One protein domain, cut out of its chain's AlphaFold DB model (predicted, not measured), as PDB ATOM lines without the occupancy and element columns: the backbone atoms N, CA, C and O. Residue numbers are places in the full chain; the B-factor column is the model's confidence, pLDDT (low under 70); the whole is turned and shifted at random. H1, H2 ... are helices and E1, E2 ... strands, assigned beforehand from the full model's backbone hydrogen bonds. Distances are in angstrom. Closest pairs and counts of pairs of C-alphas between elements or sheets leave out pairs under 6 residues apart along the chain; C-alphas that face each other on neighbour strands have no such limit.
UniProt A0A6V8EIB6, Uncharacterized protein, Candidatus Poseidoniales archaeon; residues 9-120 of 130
ATOM      1  N   ARG A   9      -3.842  40.728  -6.537       72.19
ATOM      2  CA  ARG A   9      -4.359  39.522  -7.196       72.19
ATOM      3  C   ARG A   9      -5.613  39.870  -7.988       72.19
ATOM      4  O   ARG A   9      -6.507  40.523  -7.461       72.19
ATOM      5  N   TYR A  10      -5.695  39.390  -9.226       73.44
ATOM      6  CA  TYR A  10      -6.945  39.414  -9.982       73.44
ATOM      7  C   TYR A  10      -7.923  38.395  -9.402       73.44
ATOM      8  O   TYR A  10      -7.567  37.224  -9.246       73.44
ATOM      9  N   VAL A  11      -9.135  38.839  -9.091       76.31
ATOM     10  CA  VAL A  11     -10.220  37.989  -8.599       76.31
ATOM     11  C   VAL A  11     -11.511  38.326  -9.329       76.31
ATOM     12  O   VAL A  11     -11.729  39.460  -9.744       76.31
ATOM     13  N   ASN A  12     -12.337  37.308  -9.515       81.56
ATOM     14  CA  ASN A  12     -13.670  37.432 -10.083       81.56
ATOM     15  C   ASN A  12     -14.705  37.824  -9.005       81.56
ATOM     16  O   ASN A  12     -14.403  37.752  -7.814       81.56
ATOM     17  N   THR A  13     -15.960  38.096  -9.386       77.38
ATOM     18  CA  THR A  13     -17.105  38.286  -8.461       77.38
ATOM     19  C   THR A  13     -17.279  37.162  -7.446       77.38
ATOM     20  O   THR A  13     -17.791  37.381  -6.351       77.38
ATOM     21  N   ARG A  14     -16.802  35.961  -7.783       76.88
ATOM     22  CA  ARG A  14     -16.816  34.767  -6.926       76.88
ATOM     23  C   ARG A  14     -15.587  34.632  -6.013       76.88
ATOM     24  O   ARG A  14     -15.483  33.656  -5.284       76.88
ATOM     25  N   GLY A  15     -14.635  35.564  -6.067       72.00
ATOM     26  CA  GLY A  15     -13.371  35.512  -5.316       72.00
ATOM     27  C   GLY A  15     -12.314  34.559  -5.894       72.00
ATOM     28  O   GLY A  15     -11.229  34.420  -5.326       72.00
ATOM     29  N   GLU A  16     -12.600  33.916  -7.027       79.44
ATOM     30  CA  GLU A  16     -11.700  32.976  -7.701       79.44
ATOM     31  C   GLU A  16     -10.721  33.685  -8.644       79.44
ATOM     32  O   GLU A  16     -11.005  34.766  -9.166       79.44
ATOM     33  N   SER A  17      -9.558  33.072  -8.884       79.00
ATOM     34  CA  SER A  17      -8.596  33.574  -9.870       79.00
ATOM     35  C   SER A  17      -9.116  33.380 -11.302       79.00
ATOM     36  O   SER A  17      -9.624  32.297 -11.600       79.00
ATOM     37  N   PRO A  18      -8.928  34.353 -12.213       82.12
ATOM     38  CA  PRO A  18      -9.312  34.206 -13.613       82.12
ATOM     39  C   PRO A  18      -8.590  33.039 -14.282       82.12
ATOM     40  O   PRO A  18      -7.410  32.788 -14.025       82.12
ATOM     41  N   ILE A  19      -9.287  32.362 -15.191       85.50
ATOM     42  CA  ILE A  19      -8.690  31.317 -16.023       85.50
ATOM     43  C   ILE A  19      -7.661  31.911 -16.996       85.50
ATOM     44  O   ILE A  19      -7.757  33.074 -17.383       85.50
ATOM     45  N   TRP A  20      -6.697  31.107 -17.447       83.06
ATOM     46  CA  TRP A  20      -5.608  31.567 -18.324       83.06
ATOM     47  C   TRP A  20      -6.094  32.281 -19.602       83.06
ATOM     48  O   TRP A  20      -5.498  33.270 -20.023       83.06
ATOM     49  N   VAL A  21      -7.234  31.851 -20.157       86.44
ATOM     50  CA  VAL A  21      -7.860  32.440 -21.357       86.44
ATOM     51  C   VAL A  21      -8.150  33.939 -21.200       86.44
ATOM     52  O   VAL A  21      -7.996  34.686 -22.165       86.44
ATOM     53  N   TYR A  22      -8.507  34.398 -19.996       88.00
ATOM     54  CA  TYR A  22      -8.744  35.818 -19.723       88.00
ATOM     55  C   TYR A  22      -7.483  36.653 -19.982       88.00
ATOM     56  O   TYR A  22      -7.547  37.675 -20.663       88.00
ATOM     57  N   PHE A  23      -6.324  36.199 -19.495       85.12
ATOM     58  CA  PHE A  23      -5.061  36.914 -19.689       85.12
ATOM     59  C   PHE A  23      -4.650  36.934 -21.160       85.12
ATOM     60  O   PHE A  23      -4.206  37.969 -21.654       85.12
ATOM     61  N   SER A  24      -4.859  35.822 -21.870       89.38
ATOM     62  CA  SER A  24      -4.593  35.736 -23.305       89.38
ATOM     63  C   SER A  24      -5.461  36.718 -24.093       89.38
ATOM     64  O   SER A  24      -4.925  37.505 -24.862       89.38
ATOM     65  N   LEU A  25      -6.780  36.755 -23.868       88.94
ATOM     66  CA  LEU A  25      -7.685  37.676 -24.576       88.94
ATOM     67  C   LEU A  25      -7.421  39.146 -24.229       88.94
ATOM     68  O   LEU A  25      -7.406  40.004 -25.116       88.94
ATOM     69  N   LYS A  26      -7.133  39.438 -22.957       87.25
ATOM     70  CA  LYS A  26      -6.779  40.793 -22.524       87.25
ATOM     71  C   LYS A  26      -5.474  41.264 -23.177       87.25
ATOM     72  O   LYS A  26      -5.412  42.391 -23.650       87.25
ATOM     73  N   GLY A  27      -4.473  40.388 -23.308       87.94
ATOM     74  CA  GLY A  27      -3.244  40.671 -24.059       87.94
ATOM     75  C   GLY A  27      -3.453  40.782 -25.578       87.94
ATOM     76  O   GLY A  27      -2.895  41.675 -26.216       87.94
ATOM     77  N   LEU A  28      -4.298  39.925 -26.161       92.44
ATOM     78  CA  LEU A  28      -4.654  39.944 -27.587       92.44
ATOM     79  C   LEU A  28      -5.393  41.226 -27.994       92.44
ATOM     80  O   LEU A  28      -5.318  41.623 -29.151       92.44
ATOM     81  N   THR A  29      -6.059  41.907 -27.059       90.25
ATOM     82  CA  THR A  29      -6.765  43.170 -27.339       90.25
ATOM     83  C   THR A  29      -5.823  44.235 -27.899       90.25
ATOM     84  O   THR A  29      -6.180  44.940 -28.840       90.25
ATOM     85  N   THR A  30      -4.579  44.293 -27.414       90.00
ATOM     86  CA  THR A  30      -3.547  45.174 -27.979       90.00
ATOM     87  C   THR A  30      -3.236  44.814 -29.433       90.00
ATOM     88  O   THR A  30      -3.100  45.700 -30.274       90.00
ATOM     89  N   LEU A  31      -3.173  43.521 -29.764       93.56
ATOM     90  CA  LEU A  31      -2.950  43.068 -31.140       93.56
ATOM     91  C   LEU A  31      -4.144  43.387 -32.045       93.56
ATOM     92  O   LEU A  31      -3.938  43.794 -33.184       93.56
ATOM     93  N   PHE A  32      -5.375  43.271 -31.542       94.38
ATOM     94  CA  PHE A  32      -6.577  43.667 -32.280       94.38
ATOM     95  C   PHE A  32      -6.556  45.151 -32.653       94.38
ATOM     96  O   PHE A  32      -6.883  45.499 -33.786       94.38
ATOM     97  N   ILE A  33      -6.095  46.016 -31.744       94.50
ATOM     98  CA  ILE A  33      -5.908  47.445 -32.029       94.50
ATOM     99  C   ILE A  33      -4.858  47.643 -33.125       94.50
ATOM    100  O   ILE A  33      -5.114  48.369 -34.080       94.50
ATOM    101  N   LEU A  34      -3.695  46.993 -33.022       94.81
ATOM    102  CA  LEU A  34      -2.619  47.138 -34.011       94.81
ATOM    103  C   LEU A  34      -3.053  46.677 -35.408       94.81
ATOM    104  O   LEU A  34      -2.857  47.401 -36.383       94.81
ATOM    105  N   ILE A  35      -3.683  45.502 -35.501       93.94
ATOM    106  CA  ILE A  35      -4.196  44.952 -36.763       93.94
ATOM    107  C   ILE A  35      -5.293  45.850 -37.329       93.94
ATOM    108  O   ILE A  35      -5.304  46.134 -38.524       93.94
ATOM    109  N   GLY A  36      -6.200  46.331 -36.481       94.00
ATOM    110  CA  GLY A  36      -7.284  47.195 -36.915       94.00
ATOM    111  C   GLY A  36      -6.813  48.568 -37.379       94.00
ATOM    112  O   GLY A  36      -7.261  49.044 -38.419       94.00
ATOM    113  N   LEU A  37      -5.854  49.185 -36.684       94.81
ATOM    114  CA  LEU A  37      -5.232  50.438 -37.122       94.81
ATOM    115  C   LEU A  37      -4.474  50.265 -38.436       94.81
ATOM    116  O   LEU A  37      -4.559  51.127 -39.313       94.81
ATOM    117  N   TRP A  38      -3.773  49.142 -38.603       93.94
ATOM    118  CA  TRP A  38      -3.135  48.807 -39.870       93.94
ATOM    119  C   TRP A  38      -4.172  48.656 -40.989       93.94
ATOM    120  O   TRP A  38      -4.027  49.275 -42.039       93.94
ATOM    121  N   ALA A  39      -5.265  47.928 -40.751       93.12
ATOM    122  CA  ALA A  39      -6.336  47.752 -41.729       93.12
ATOM    123  C   ALA A  39      -7.008  49.079 -42.115       93.12
ATOM    124  O   ALA A  39      -7.219  49.330 -43.300       93.12
ATOM    125  N   VAL A  40      -7.277  49.961 -41.146       93.69
ATOM    126  CA  VAL A  40      -7.779  51.321 -41.408       93.69
ATOM    127  C   VAL A  40      -6.778  52.114 -42.247       93.69
ATOM    128  O   VAL A  40      -7.174  52.760 -43.214       93.69
ATOM    129  N   SER A  41      -5.486  52.030 -41.926       92.56
ATOM    130  CA  SER A  41      -4.431  52.709 -42.690       92.56
ATOM    131  C   SER A  41      -4.401  52.234 -44.144       92.56
ATOM    132  O   SER A  41      -4.388  53.060 -45.050       92.56
ATOM    133  N   VAL A  42      -4.489  50.921 -44.381       91.12
ATOM    134  CA  VAL A  42      -4.556  50.334 -45.730       91.12
ATOM    135  C   VAL A  42      -5.781  50.835 -46.497       91.12
ATOM    136  O   VAL A  42      -5.654  51.232 -47.654       91.12
ATOM    137  N   VAL A  43      -6.956  50.864 -45.858       91.50
ATOM    138  CA  VAL A  43      -8.190  51.354 -46.497       91.50
ATOM    139  C   VAL A  43      -8.089  52.835 -46.857       91.50
ATOM    140  O   VAL A  43      -8.488  53.237 -47.951       91.50
ATOM    141  N   MET A  44      -7.512  53.648 -45.971       90.88
ATOM    142  CA  MET A  44      -7.286  55.072 -46.220       90.88
ATOM    143  C   MET A  44      -6.291  55.298 -47.364       90.88
ATOM    144  O   MET A  44      -6.557  56.106 -48.254       90.88
ATOM    145  N   SER A  45      -5.175  54.564 -47.383       89.94
ATOM    146  CA  SER A  45      -4.162  54.657 -48.442       89.94
ATOM    147  C   SER A  45      -4.709  54.248 -49.809       89.94
ATOM    148  O   SER A  45      -4.426  54.914 -50.803       89.94
ATOM    149  N   ASN A  46      -5.540  53.207 -49.858       87.50
ATOM    150  CA  ASN A  46      -6.135  52.705 -51.096       87.50
ATOM    151  C   ASN A  46      -7.418  53.448 -51.507       87.50
ATOM    152  O   ASN A  46      -8.030  53.083 -52.510       87.50
ATOM    153  N   LYS A  47      -7.855  54.467 -50.747       85.75
ATOM    154  CA  LYS A  47      -9.144  55.169 -50.932       85.75
ATOM    155  C   LYS A  47     -10.350  54.214 -51.006       85.75
ATOM    156  O   LYS A  47     -11.320  54.477 -51.715       85.75
ATOM    157  N   GLY A  48     -10.293  53.099 -50.281       83.12
ATOM    158  CA  GLY A  48     -11.285  52.029 -50.326       83.12
ATOM    159  C   GLY A  48     -10.720  50.700 -49.829       83.12
ATOM    160  O   GLY A  48      -9.565  50.610 -49.425       83.12
ATOM    161  N   PHE A  49     -11.519  49.635 -49.880       82.62
ATOM    162  CA  PHE A  49     -11.137  48.309 -49.366       82.62
ATOM    163  C   PHE A  49     -10.092  47.564 -50.227       82.62
ATOM    164  O   PHE A  49      -9.793  46.402 -49.976       82.62
ATOM    165  N   GLY A  50      -9.493  48.229 -51.214       78.19
ATOM    166  CA  GLY A  50      -8.564  47.634 -52.168       78.19
ATOM    167  C   GLY A  50      -9.262  47.055 -53.400       78.19
ATOM    168  O   GLY A  50     -10.487  46.944 -53.462       78.19
ATOM    169  N   GLU A  51      -8.457  46.709 -54.402       79.94
ATOM    170  CA  GLU A  51      -8.933  46.286 -55.728       79.94
ATOM    171  C   GLU A  51      -9.121  44.767 -55.841       79.94
ATOM    172  O   GLU A  51      -9.883  44.288 -56.677       79.94
ATOM    173  N   THR A  52      -8.452  43.990 -54.981       89.06
ATOM    174  CA  THR A  52      -8.543  42.525 -54.975       89.06
ATOM    175  C   THR A  52      -9.548  42.040 -53.934       89.06
ATOM    176  O   THR A  52      -9.591  42.548 -52.813       89.06
ATOM    177  N   THR A  53     -10.312  40.994 -54.259       87.94
ATOM    178  CA  THR A  53     -11.280  40.383 -53.329       87.94
ATOM    179  C   THR A  53     -10.617  39.928 -52.025       87.94
ATOM    180  O   THR A  53     -11.169  40.121 -50.947       87.94
ATOM    181  N   GLY A  54      -9.399  39.376 -52.103       87.44
ATOM    182  CA  GLY A  54      -8.630  38.988 -50.920       87.44
ATOM    183  C   GLY A  54      -8.285  40.185 -50.032       87.44
ATOM    184  O   GLY A  54      -8.553  40.149 -48.834       87.44
ATOM    185  N   GLY A  55      -7.757  41.266 -50.618       87.44
ATOM    186  CA  GLY A  55      -7.441  42.496 -49.886       87.44
ATOM    187  C   GLY A  55      -8.665  43.101 -49.201       87.44
ATOM    188  O   GLY A  55      -8.595  43.447 -48.026       87.44
ATOM    189  N   GLN A  56      -9.810  43.111 -49.889       90.31
ATOM    190  CA  GLN A  56     -11.076  43.593 -49.336       90.31
ATOM    191  C   GLN A  56     -11.515  42.802 -48.106       90.31
ATOM    192  O   GLN A  56     -11.873  43.397 -47.089       90.31
ATOM    193  N   ILE A  57     -11.438  41.471 -48.170       91.56
ATOM    194  CA  ILE A  57     -11.781  40.598 -47.044       91.56
ATOM    195  C   ILE A  57     -10.827  40.844 -45.868       91.56
ATOM    196  O   ILE A  57     -11.286  41.014 -44.739       91.56
ATOM    197  N   PHE A  58      -9.516  40.924 -46.112       90.94
ATOM    198  CA  PHE A  58      -8.534  41.185 -45.054       90.94
ATOM    199  C   PHE A  58      -8.735  42.552 -44.391       90.94
ATOM    200  O   PHE A  58      -8.740  42.639 -43.164       90.94
ATOM    201  N   SER A  59      -8.952  43.605 -45.179       91.06
ATOM    202  CA  SER A  59      -9.243  44.943 -44.662       91.06
ATOM    203  C   SER A  59     -10.549  44.977 -43.866       91.06
ATOM    204  O   SER A  59     -10.593  45.581 -42.795       91.06
ATOM    205  N   ALA A  60     -11.594  44.289 -44.335       91.94
ATOM    206  CA  ALA A  60     -12.866  44.195 -43.625       91.94
ATOM    207  C   ALA A  60     -12.726  43.458 -42.284       91.94
ATOM    208  O   ALA A  60     -13.194  43.959 -41.264       91.94
ATOM    209  N   ILE A  61     -12.038  42.311 -42.258       93.81
ATOM    210  CA  ILE A  61     -11.780  41.551 -41.025       93.81
ATOM    211  C   ILE A  61     -10.926  42.370 -40.052       93.81
ATOM    212  O   ILE A  61     -11.224  42.408 -38.859       93.81
ATOM    213  N   GLY A  62      -9.890  43.052 -40.545       92.62
ATOM    214  CA  GLY A  62      -9.038  43.897 -39.712       92.62
ATOM    215  C   GLY A  62      -9.816  45.043 -39.063       92.62
ATOM    216  O   GLY A  62      -9.686  45.268 -37.863       92.62
ATOM    217  N   ILE A  63     -10.700  45.707 -39.812       93.25
ATOM    218  CA  ILE A  63     -11.595  46.732 -39.255       93.25
ATOM    219  C   ILE A  63     -12.578  46.119 -38.249       93.25
ATOM    220  O   ILE A  63     -12.800  46.694 -37.186       93.25
ATOM    221  N   LEU A  64     -13.132  44.936 -38.532       94.69
ATOM    222  CA  LEU A  64     -14.035  44.235 -37.616       94.69
ATOM    223  C   LEU A  64     -13.351  43.896 -36.280       94.69
ATOM    224  O   LEU A  64     -13.985  43.948 -35.226       94.69
ATOM    225  N   MET A  65     -12.045  43.618 -36.297       93.75
ATOM    226  CA  MET A  65     -11.258  43.398 -35.082       93.75
ATOM    227  C   MET A  65     -11.109  44.639 -34.192       93.75
ATOM    228  O   MET A  65     -10.696  44.500 -33.046       93.75
ATOM    229  N   LEU A  66     -11.513  45.834 -34.634       94.69
ATOM    230  CA  LEU A  66     -11.614  46.999 -33.748       94.69
ATOM    231  C   LEU A  66     -12.851  46.964 -32.842       94.69
ATOM    232  O   LEU A  66     -12.909  47.729 -31.881       94.69
ATOM    233  N   ILE A  67     -13.824  46.081 -33.089       94.00
ATOM    234  CA  ILE A  67     -15.036  46.001 -32.261       94.00
ATOM    235  C   ILE A  67     -14.708  45.644 -30.800       94.00
ATOM    236  O   ILE A  67     -15.139  46.396 -29.923       94.00
ATOM    237  N   PRO A  68     -13.946  44.572 -30.485       92.00
ATOM    238  CA  PRO A  68     -13.601  44.250 -29.101       92.00
ATOM    239  C   PRO A  68     -12.946  45.403 -28.315       92.00
ATOM    240  O   PRO A  68     -13.474  45.727 -27.251       92.00
ATOM    241  N   PRO A  69     -11.870  46.071 -28.790       92.88
ATOM    242  CA  PRO A  69     -11.276  47.189 -28.052       92.88
ATOM    243  C   PRO A  69     -12.188  48.422 -27.979       92.88
ATOM    244  O   PRO A  69     -12.141  49.159 -26.997       92.88
ATOM    245  N   LEU A  70     -13.045  48.655 -28.979       92.81
ATOM    246  CA  LEU A  70     -14.002  49.762 -28.951       92.81
ATOM    247  C   LEU A  70     -15.084  49.536 -27.889       92.81
ATOM    248  O   LEU A  70     -15.405  50.448 -27.128       92.81
ATOM    249  N   LEU A  71     -15.616  48.316 -27.801       92.50
ATOM    250  CA  LEU A  71     -16.549  47.940 -26.743       92.50
ATOM    251  C   LEU A  71     -15.880  47.988 -25.366       92.50
ATOM    252  O   LEU A  71     -16.484  48.498 -24.429       92.50
ATOM    253  N   ASP A  72     -14.634  47.524 -25.253       90.75
ATOM    254  CA  ASP A  72     -13.840  47.610 -24.023       90.75
ATOM    255  C   ASP A  72     -13.713  49.066 -23.544       90.75
ATOM    256  O   ASP A  72     -14.036  49.377 -22.398       90.75
ATOM    257  N   TYR A  73     -13.380  49.989 -24.452       89.81
ATOM    258  CA  TYR A  73     -13.328  51.423 -24.165       89.81
ATOM    259  C   TYR A  73     -14.685  52.006 -23.742       89.81
ATOM    260  O   TYR A  73     -14.762  52.745 -22.758       89.81
ATOM    261  N   ILE A  74     -15.772  51.677 -24.455       90.62
ATOM    262  CA  ILE A  74     -17.126  52.122 -24.085       90.62
ATOM    263  C   ILE A  74     -17.492  51.606 -22.692       90.62
ATOM    264  O   ILE A  74     -18.069  52.344 -21.895       90.62
ATOM    265  N   MET A  75     -17.145  50.360 -22.375       89.81
ATOM    266  CA  MET A  75     -17.431  49.766 -21.076       89.81
ATOM    267  C   MET A  75     -16.643  50.440 -19.960       89.81
ATOM    268  O   MET A  75     -17.260  50.811 -18.967       89.81
ATOM    269  N   TYR A  76     -15.354  50.724 -20.147       87.38
ATOM    270  CA  TYR A  76     -14.607  51.542 -19.188       87.38
ATOM    271  C   TYR A  76     -15.219  52.938 -19.026       87.38
ATOM    272  O   TYR A  76     -15.354  53.429 -17.908       87.38
ATOM    273  N   LYS A  77     -15.681  53.562 -20.115       87.56
ATOM    274  CA  LYS A  77     -16.309  54.887 -20.062       87.56
ATOM    275  C   LYS A  77     -17.658  54.896 -19.334       87.56
ATOM    276  O   LYS A  77     -17.967  55.870 -18.656       87.56
ATOM    277  N   LEU A  78     -18.469  53.848 -19.489       86.56
ATOM    278  CA  LEU A  78     -19.811  53.760 -18.897       86.56
ATOM    279  C   LEU A  78     -19.816  53.144 -17.493       86.56
ATOM    280  O   LEU A  78     -20.651  53.510 -16.672       86.56
ATOM    281  N   ARG A  79     -18.932  52.177 -17.232       79.69
ATOM    282  CA  ARG A  79     -18.909  51.352 -16.010       79.69
ATOM    283  C   ARG A  79     -17.713  51.642 -15.101       79.69
ATOM    284  O   ARG A  79     -17.670  51.120 -13.992       79.69
ATOM    285  N   GLY A  80     -16.759  52.459 -15.547       77.62
ATOM    286  CA  GLY A  80     -15.622  52.938 -14.761       77.62
ATOM    287  C   GLY A  80     -14.501  51.914 -14.601       77.62
ATOM    288  O   GLY A  80     -13.403  52.117 -15.107       77.62
ATOM    289  N   GLU A  81     -14.767  50.813 -13.901       75.56
ATOM    290  CA  GLU A  81     -13.706  49.934 -13.376       75.56
ATOM    291  C   GLU A  81     -13.571  48.594 -14.112       75.56
ATOM    292  O   GLU A  81     -12.594  47.874 -13.906       75.56
ATOM    293  N   LEU A  82     -14.530  48.253 -14.979       83.12
ATOM    294  CA  LEU A  82     -14.603  46.950 -15.642       83.12
ATOM    295  C   LEU A  82     -14.665  47.107 -17.163       83.12
ATOM    296  O   LEU A  82     -15.626  47.660 -17.704       83.12
ATOM    297  N   GLY A  83     -13.667  46.545 -17.842       85.44
ATOM    298  CA  GLY A  83     -13.653  46.397 -19.292       85.44
ATOM    299  C   GLY A  83     -14.588  45.290 -19.791       85.44
ATOM    300  O   GLY A  83     -15.282  44.605 -19.026       85.44
ATOM    301  N   LEU A  84     -14.575  45.076 -21.103       88.19
ATOM    302  CA  LEU A  84     -15.300  44.011 -21.790       88.19
ATOM    303  C   LEU A  84     -14.868  42.644 -21.280       88.19
ATOM    304  O   LEU A  84     -15.706  41.865 -20.825       88.19
ATOM    305  N   TRP A  85     -13.566  42.365 -21.296       87.56
ATOM    306  CA  TRP A  85     -13.061  41.068 -20.847       87.56
ATOM    307  C   TRP A  85     -13.237  40.887 -19.344       87.56
ATOM    308  O   TRP A  85     -13.572  39.794 -18.895       87.56
ATOM    309  N   ASP A  86     -13.112  41.964 -18.572       86.81
ATOM    310  CA  ASP A  86     -13.361  41.927 -17.134       86.81
ATOM    311  C   ASP A  86     -14.804  41.497 -16.858       86.81
ATOM    312  O   ASP A  86     -15.038  40.613 -16.043       86.81
ATOM    313  N   THR A  87     -15.773  42.034 -17.601       85.50
ATOM    314  CA  THR A  87     -17.196  41.708 -17.438       85.50
ATOM    315  C   THR A  87     -17.546  40.309 -17.950       85.50
ATOM    316  O   THR A  87     -18.247  39.568 -17.263       85.50
ATOM    317  N   VAL A  88     -17.058  39.920 -19.135       85.94
ATOM    318  CA  VAL A  88     -17.357  38.612 -19.752       85.94
ATOM    319  C   VAL A  88     -16.868  37.459 -18.879       85.94
ATOM    320  O   VAL A  88     -17.562  36.456 -18.734       85.94
ATOM    321  N   PHE A  89     -15.708  37.618 -18.239       83.06
ATOM    322  CA  PHE A  89     -15.151  36.610 -17.337       83.06
ATOM    323  C   PHE A  89     -15.699  36.693 -15.905       83.06
ATOM    324  O   PHE A  89     -15.147  36.068 -15.004       83.06
ATOM    325  N   GLY A  90     -16.823  37.388 -15.704       79.50
ATOM    326  CA  GLY A  90     -17.597  37.403 -14.461       79.50
ATOM    327  C   GLY A  90     -17.429  38.656 -13.607       79.50
ATOM    328  O   GLY A  90     -17.906  38.663 -12.478       79.50
ATOM    329  N   GLY A  91     -16.793  39.710 -14.119       77.25
ATOM    330  CA  GLY A  91     -16.373  40.870 -13.337       77.25
ATOM    331  C   GLY A  91     -15.042  40.576 -12.661       77.25
ATOM    332  O   GLY A  91     -15.001  40.333 -11.463       77.25
ATOM    333  N   VAL A  92     -13.957  40.543 -13.430       77.25
ATOM    334  CA  VAL A  92     -12.596  40.409 -12.904       77.25
ATOM    335  C   VAL A  92     -12.061  41.787 -12.545       77.25
ATOM    336  O   VAL A  92     -11.950  42.650 -13.408       77.25
ATOM    337  N   TRP A  93     -11.653  41.980 -11.295       78.75
ATOM    338  CA  TRP A  93     -10.949  43.189 -10.873       78.75
ATOM    339  C   TRP A  93      -9.702  42.844 -10.062       78.75
ATOM    340  O   TRP A  93      -9.483  41.709  -9.627       78.75
ATOM    341  N   LEU A  94      -8.827  43.831  -9.898       73.62
ATOM    342  CA  LEU A  94      -7.605  43.678  -9.125       73.62
ATOM    343  C   LEU A  94      -7.903  43.974  -7.650       73.62
ATOM    344  O   LEU A  94      -8.172  45.116  -7.287       73.62
ATOM    345  N   VAL A  95      -7.815  42.965  -6.781       67.06
ATOM    346  CA  VAL A  95      -7.915  43.159  -5.328       67.06
ATOM    347  C   VAL A  95      -6.526  43.231  -4.718       67.06
ATOM    348  O   VAL A  95      -5.658  42.378  -4.940       67.06
ATOM    349  N   ARG A  96      -6.319  44.252  -3.887       57.09
ATOM    350  CA  ARG A  96      -5.173  44.329  -2.987       57.09
ATOM    351  C   ARG A  96      -5.444  43.412  -1.798       57.09
ATOM    352  O   ARG A  96      -6.225  43.752  -0.918       57.09
ATOM    353  N   THR A  97      -4.832  42.233  -1.772       53.12
ATOM    354  CA  THR A  97      -4.984  41.340  -0.619       53.12
ATOM    355  C   THR A  97      -4.089  41.835   0.514       53.12
ATOM    356  O   THR A  97      -2.866  41.830   0.368       53.12
ATOM    357  N   THR A  98      -4.664  42.239   1.648       44.88
ATOM    358  CA  THR A  98      -3.930  42.296   2.918       44.88
ATOM    359  C   THR A  98      -3.886  40.864   3.456       44.88
ATOM    360  O   THR A  98      -4.921  40.229   3.650       44.88
ATOM    361  N   LYS A  99      -2.699  40.263   3.583       53.84
ATOM    362  CA  LYS A  99      -2.597  38.880   4.074       53.84
ATOM    363  C   LYS A  99      -2.538  38.871   5.596       53.84
ATOM    364  O   LYS A  99      -1.677  39.518   6.185       53.84
ATOM    365  N   SER A 100      -3.423  38.074   6.190       44.97
ATOM    366  CA  SER A 100      -3.242  37.512   7.521       44.97
ATOM    367  C   SER A 100      -2.007  36.605   7.558       44.97
ATOM    368  O   SER A 100      -1.648  35.947   6.575       44.97
ATOM    369  N   THR A 101      -1.368  36.629   8.723       45.25
ATOM    370  CA  THR A 101      -0.245  35.831   9.214       45.25
ATOM    371  C   THR A 101      -0.220  34.390   8.701       45.25
ATOM    372  O   THR A 101      -0.996  33.565   9.161       45.25
ATOM    373  N   GLU A 102       0.702  34.071   7.790       46.59
ATOM    374  CA  GLU A 102       1.426  32.787   7.753       46.59
ATOM    375  C   GLU A 102       2.494  32.839   6.647       46.59
ATOM    376  O   GLU A 102       2.282  32.447   5.496       46.59
ATOM    377  N   ALA A 103       3.684  33.333   6.990       45.06
ATOM    378  CA  ALA A 103       4.879  33.085   6.199       45.06
ATOM    379  C   ALA A 103       5.279  31.608   6.382       45.06
ATOM    380  O   ALA A 103       5.898  31.239   7.380       45.06
ATOM    381  N   LYS A 104       4.897  30.731   5.444       52.62
ATOM    382  CA  LYS A 104       5.307  29.317   5.453       52.62
ATOM    383  C   LYS A 104       6.603  29.090   4.669       52.62
ATOM    384  O   LYS A 104       6.746  29.501   3.518       52.62
ATOM    385  N   GLY A 105       7.529  28.367   5.303       63.84
ATOM    386  CA  GLY A 105       8.625  27.637   4.662       63.84
ATOM    387  C   GLY A 105       9.899  28.441   4.421       63.84
ATOM    388  O   GLY A 105      10.831  28.369   5.213       63.84
ATOM    389  N   TRP A 106       9.975  29.155   3.300       63.88
ATOM    390  CA  TRP A 106      11.247  29.707   2.819       63.88
ATOM    391  C   TRP A 106      11.556  31.115   3.352       63.88
ATOM    392  O   TRP A 106      12.707  31.420   3.636       63.88
ATOM    393  N   LEU A 107      10.528  31.940   3.585       64.69
ATOM    394  CA  LEU A 107      10.680  33.292   4.138       64.69
ATOM    395  C   LEU A 107      11.166  33.244   5.585       64.69
ATOM    396  O   LEU A 107      12.088  33.960   5.939       64.69
ATOM    397  N   LYS A 108      10.634  32.304   6.373       63.72
ATOM    398  CA  LYS A 108      11.092  32.050   7.744       63.72
ATOM    399  C   LYS A 108      12.551  31.572   7.791       63.72
ATOM    400  O   LYS A 108      13.266  31.846   8.744       63.72
ATOM    401  N   ARG A 109      13.001  30.861   6.746       70.31
ATOM    402  CA  ARG A 109      14.406  30.444   6.599       70.31
ATOM    403  C   ARG A 109      15.311  31.619   6.222       70.31
ATOM    404  O   ARG A 109      16.429  31.685   6.709       70.31
ATOM    405  N   LEU A 110      14.834  32.553   5.402       68.94
ATOM    406  CA  LEU A 110      15.584  33.767   5.069       68.94
ATOM    407  C   LEU A 110      15.668  34.738   6.253       68.94
ATOM    408  O   LEU A 110      16.746  35.266   6.504       68.94
ATOM    409  N   GLU A 111      14.591  34.894   7.029       66.12
ATOM    410  CA  GLU A 111      14.630  35.606   8.317       66.12
ATOM    411  C   GLU A 111      15.660  34.966   9.259       66.12
ATOM    412  O   GLU A 111      16.522  35.665   9.774       66.12
ATOM    413  N   SER A 112      15.696  33.630   9.365       67.12
ATOM    414  CA  SER A 112      16.698  32.961  10.212       67.12
ATOM    415  C   SER A 112      18.151  33.135   9.747       67.12
ATOM    416  O   SER A 112      19.061  33.034  10.562       67.12
ATOM    417  N   ILE A 113      18.394  33.392   8.454       68.38
ATOM    418  CA  ILE A 113      19.742  33.678   7.925       68.38
ATOM    419  C   ILE A 113      20.130  35.134   8.206       68.38
ATOM    420  O   ILE A 113      21.287  35.397   8.524       68.38
ATOM    421  N   SER A 114      19.167  36.059   8.145       65.31
ATOM    422  CA  SER A 114      19.357  37.451   8.574       65.31
ATOM    423  C   SER A 114      19.744  37.517  10.054       65.31
ATOM    424  O   SER A 114      20.761  38.120  10.388       65.31
ATOM    425  N   ASP A 115      19.007  36.807  10.914       64.88
ATOM    426  CA  ASP A 115      19.289  36.732  12.354       64.88
ATOM    427  C   ASP A 115      20.650  36.058  12.633       64.88
ATOM    428  O   ASP A 115      21.383  36.437  13.549       64.88
ATOM    429  N   PHE A 116      21.045  35.076  11.812       64.50
ATOM    430  CA  PHE A 116      22.348  34.413  11.928       64.50
ATOM    431  C   PHE A 116      23.514  35.348  11.567       64.50
ATOM    432  O   PHE A 116      24.548  35.312  12.235       64.50
ATOM    433  N   THR A 117      23.344  36.216  10.565       64.38
ATOM    434  CA  THR A 117      24.321  37.257  10.197       64.38
ATOM    435  C   THR A 117      24.466  38.321  11.286       64.38
ATOM    436  O   THR A 117      25.585  38.755  11.558       64.38
ATOM    437  N   GLU A 118      23.375  38.691  11.954       60.56
ATOM    438  CA  GLU A 118      23.399  39.647  13.068       60.56
ATOM    439  C   GLU A 118      24.100  39.053  14.305       60.56
ATOM    440  O   GLU A 118      24.910  39.718  14.949       60.56
ATOM    441  N   SER A 119      23.906  37.755  14.572       57.94
ATOM    442  CA  SER A 119      24.543  37.054  15.698       57.94
ATOM    443  C   SER A 119      26.049  36.777  15.542       57.94
ATOM    444  O   SER A 119      26.716  36.474  16.532       57.94
ATOM    445  N   LYS A 120      26.605  36.860  14.320       61.06
ATOM    446  CA  LYS A 120      28.009  36.511  14.018       61.06
ATOM    447  C   LYS A 120      28.973  37.689  13.820       61.06
ATOM    448  O   LYS A 120      30.103  37.458  13.406       61.06
TER     449      LYS A 120
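This is residues 9 to 120 of the 130 residues of an uncharacterized protein of Candidatus Poseidoniales archaeon (UniProt A0A6V8EIB6). One long helix, H1, is the backbone of an elongated helical body: H2 folds back and crosses it steeply over residues 32 to 43, then H3 slants away from it, and the short H4 sits between H3 and H1. Beyond the first residues of H1 lies a tiny two-stranded sheet, E1 and E2, and from there residues 98 to 120 stick out as a free arm that ends in H5. The 112 printed residues hold five named helices and two named strands, in the order E1, H1, H2, H3, H4, E2, H5; the sheet, E1 - E2, is antiparallel and the class is mostly helix. The whole is extended, with a radius of gyration of the C-alphas of 23.5 A and spans of 79 by 34 by 21 A, the arm adding much of the length.

The sheet pairs E1, residues 9 to 11, with E2, residues 93 to 96, antiparallel at 135 degrees. N 9 and O 95 are 2.9 A apart and N 93 and O 11 are 3.0 A apart, both within hydrogen-bond range. The hub is H1, residues 20 to 45, with a kink of 28 degrees near residue 30. With residues 32 to 43 alone it touches H2, residues 53 to 64, opposite ways at a steep tilt of 53 degrees; their closest C-alphas, of Gly 36 and Gly 62, are 4.7 A apart. With residues 29 to 33 alone H1 touches residues 68 to 69 of H3, residues 67 to 79, opposite ways at a steep tilt of 65 degrees; the closest C-alphas, of Thr 29 and Pro 69, are 6.1 A apart. H2 and H3 meet only through their link. H4, residues 84 to 88, touches H3, the closest C-alphas being those of Asp 72 and Leu 84, 4.5 A. H4 only just touches residues 22 to 26 of H1, with 3 pairs of C-alphas within 8 A, the closest those of Lys 26 and Trp 85, 6.5 A. H5, residues 106 to 119, touches no helix. In H2, H3, H4 and H5 every O i to N i+4 pair is within hydrogen-bond range; in H1, 20 of 22 are.

H1 is 38.0 A long, from C-alpha 20 at (-5.608, 31.567, -18.324) to C-alpha 45 at (-4.162, 54.657, -48.442). H2 measures 16.4 A, H3 17.5 A and H5 19.9 A; H5 ends with C-alpha 119 at (24.543, 37.054, 15.698).

The C-alphas of Glu 51 and Lys 120 are the two farthest apart, 79.5 A. Residues 98 to 120 stand free; the body without them spans 54 by 26 by 16 A. The printed part has no cut and no long link. Its mean pLDDT is 80.6, with residues 95 to 108 and 110 to 120 under 70.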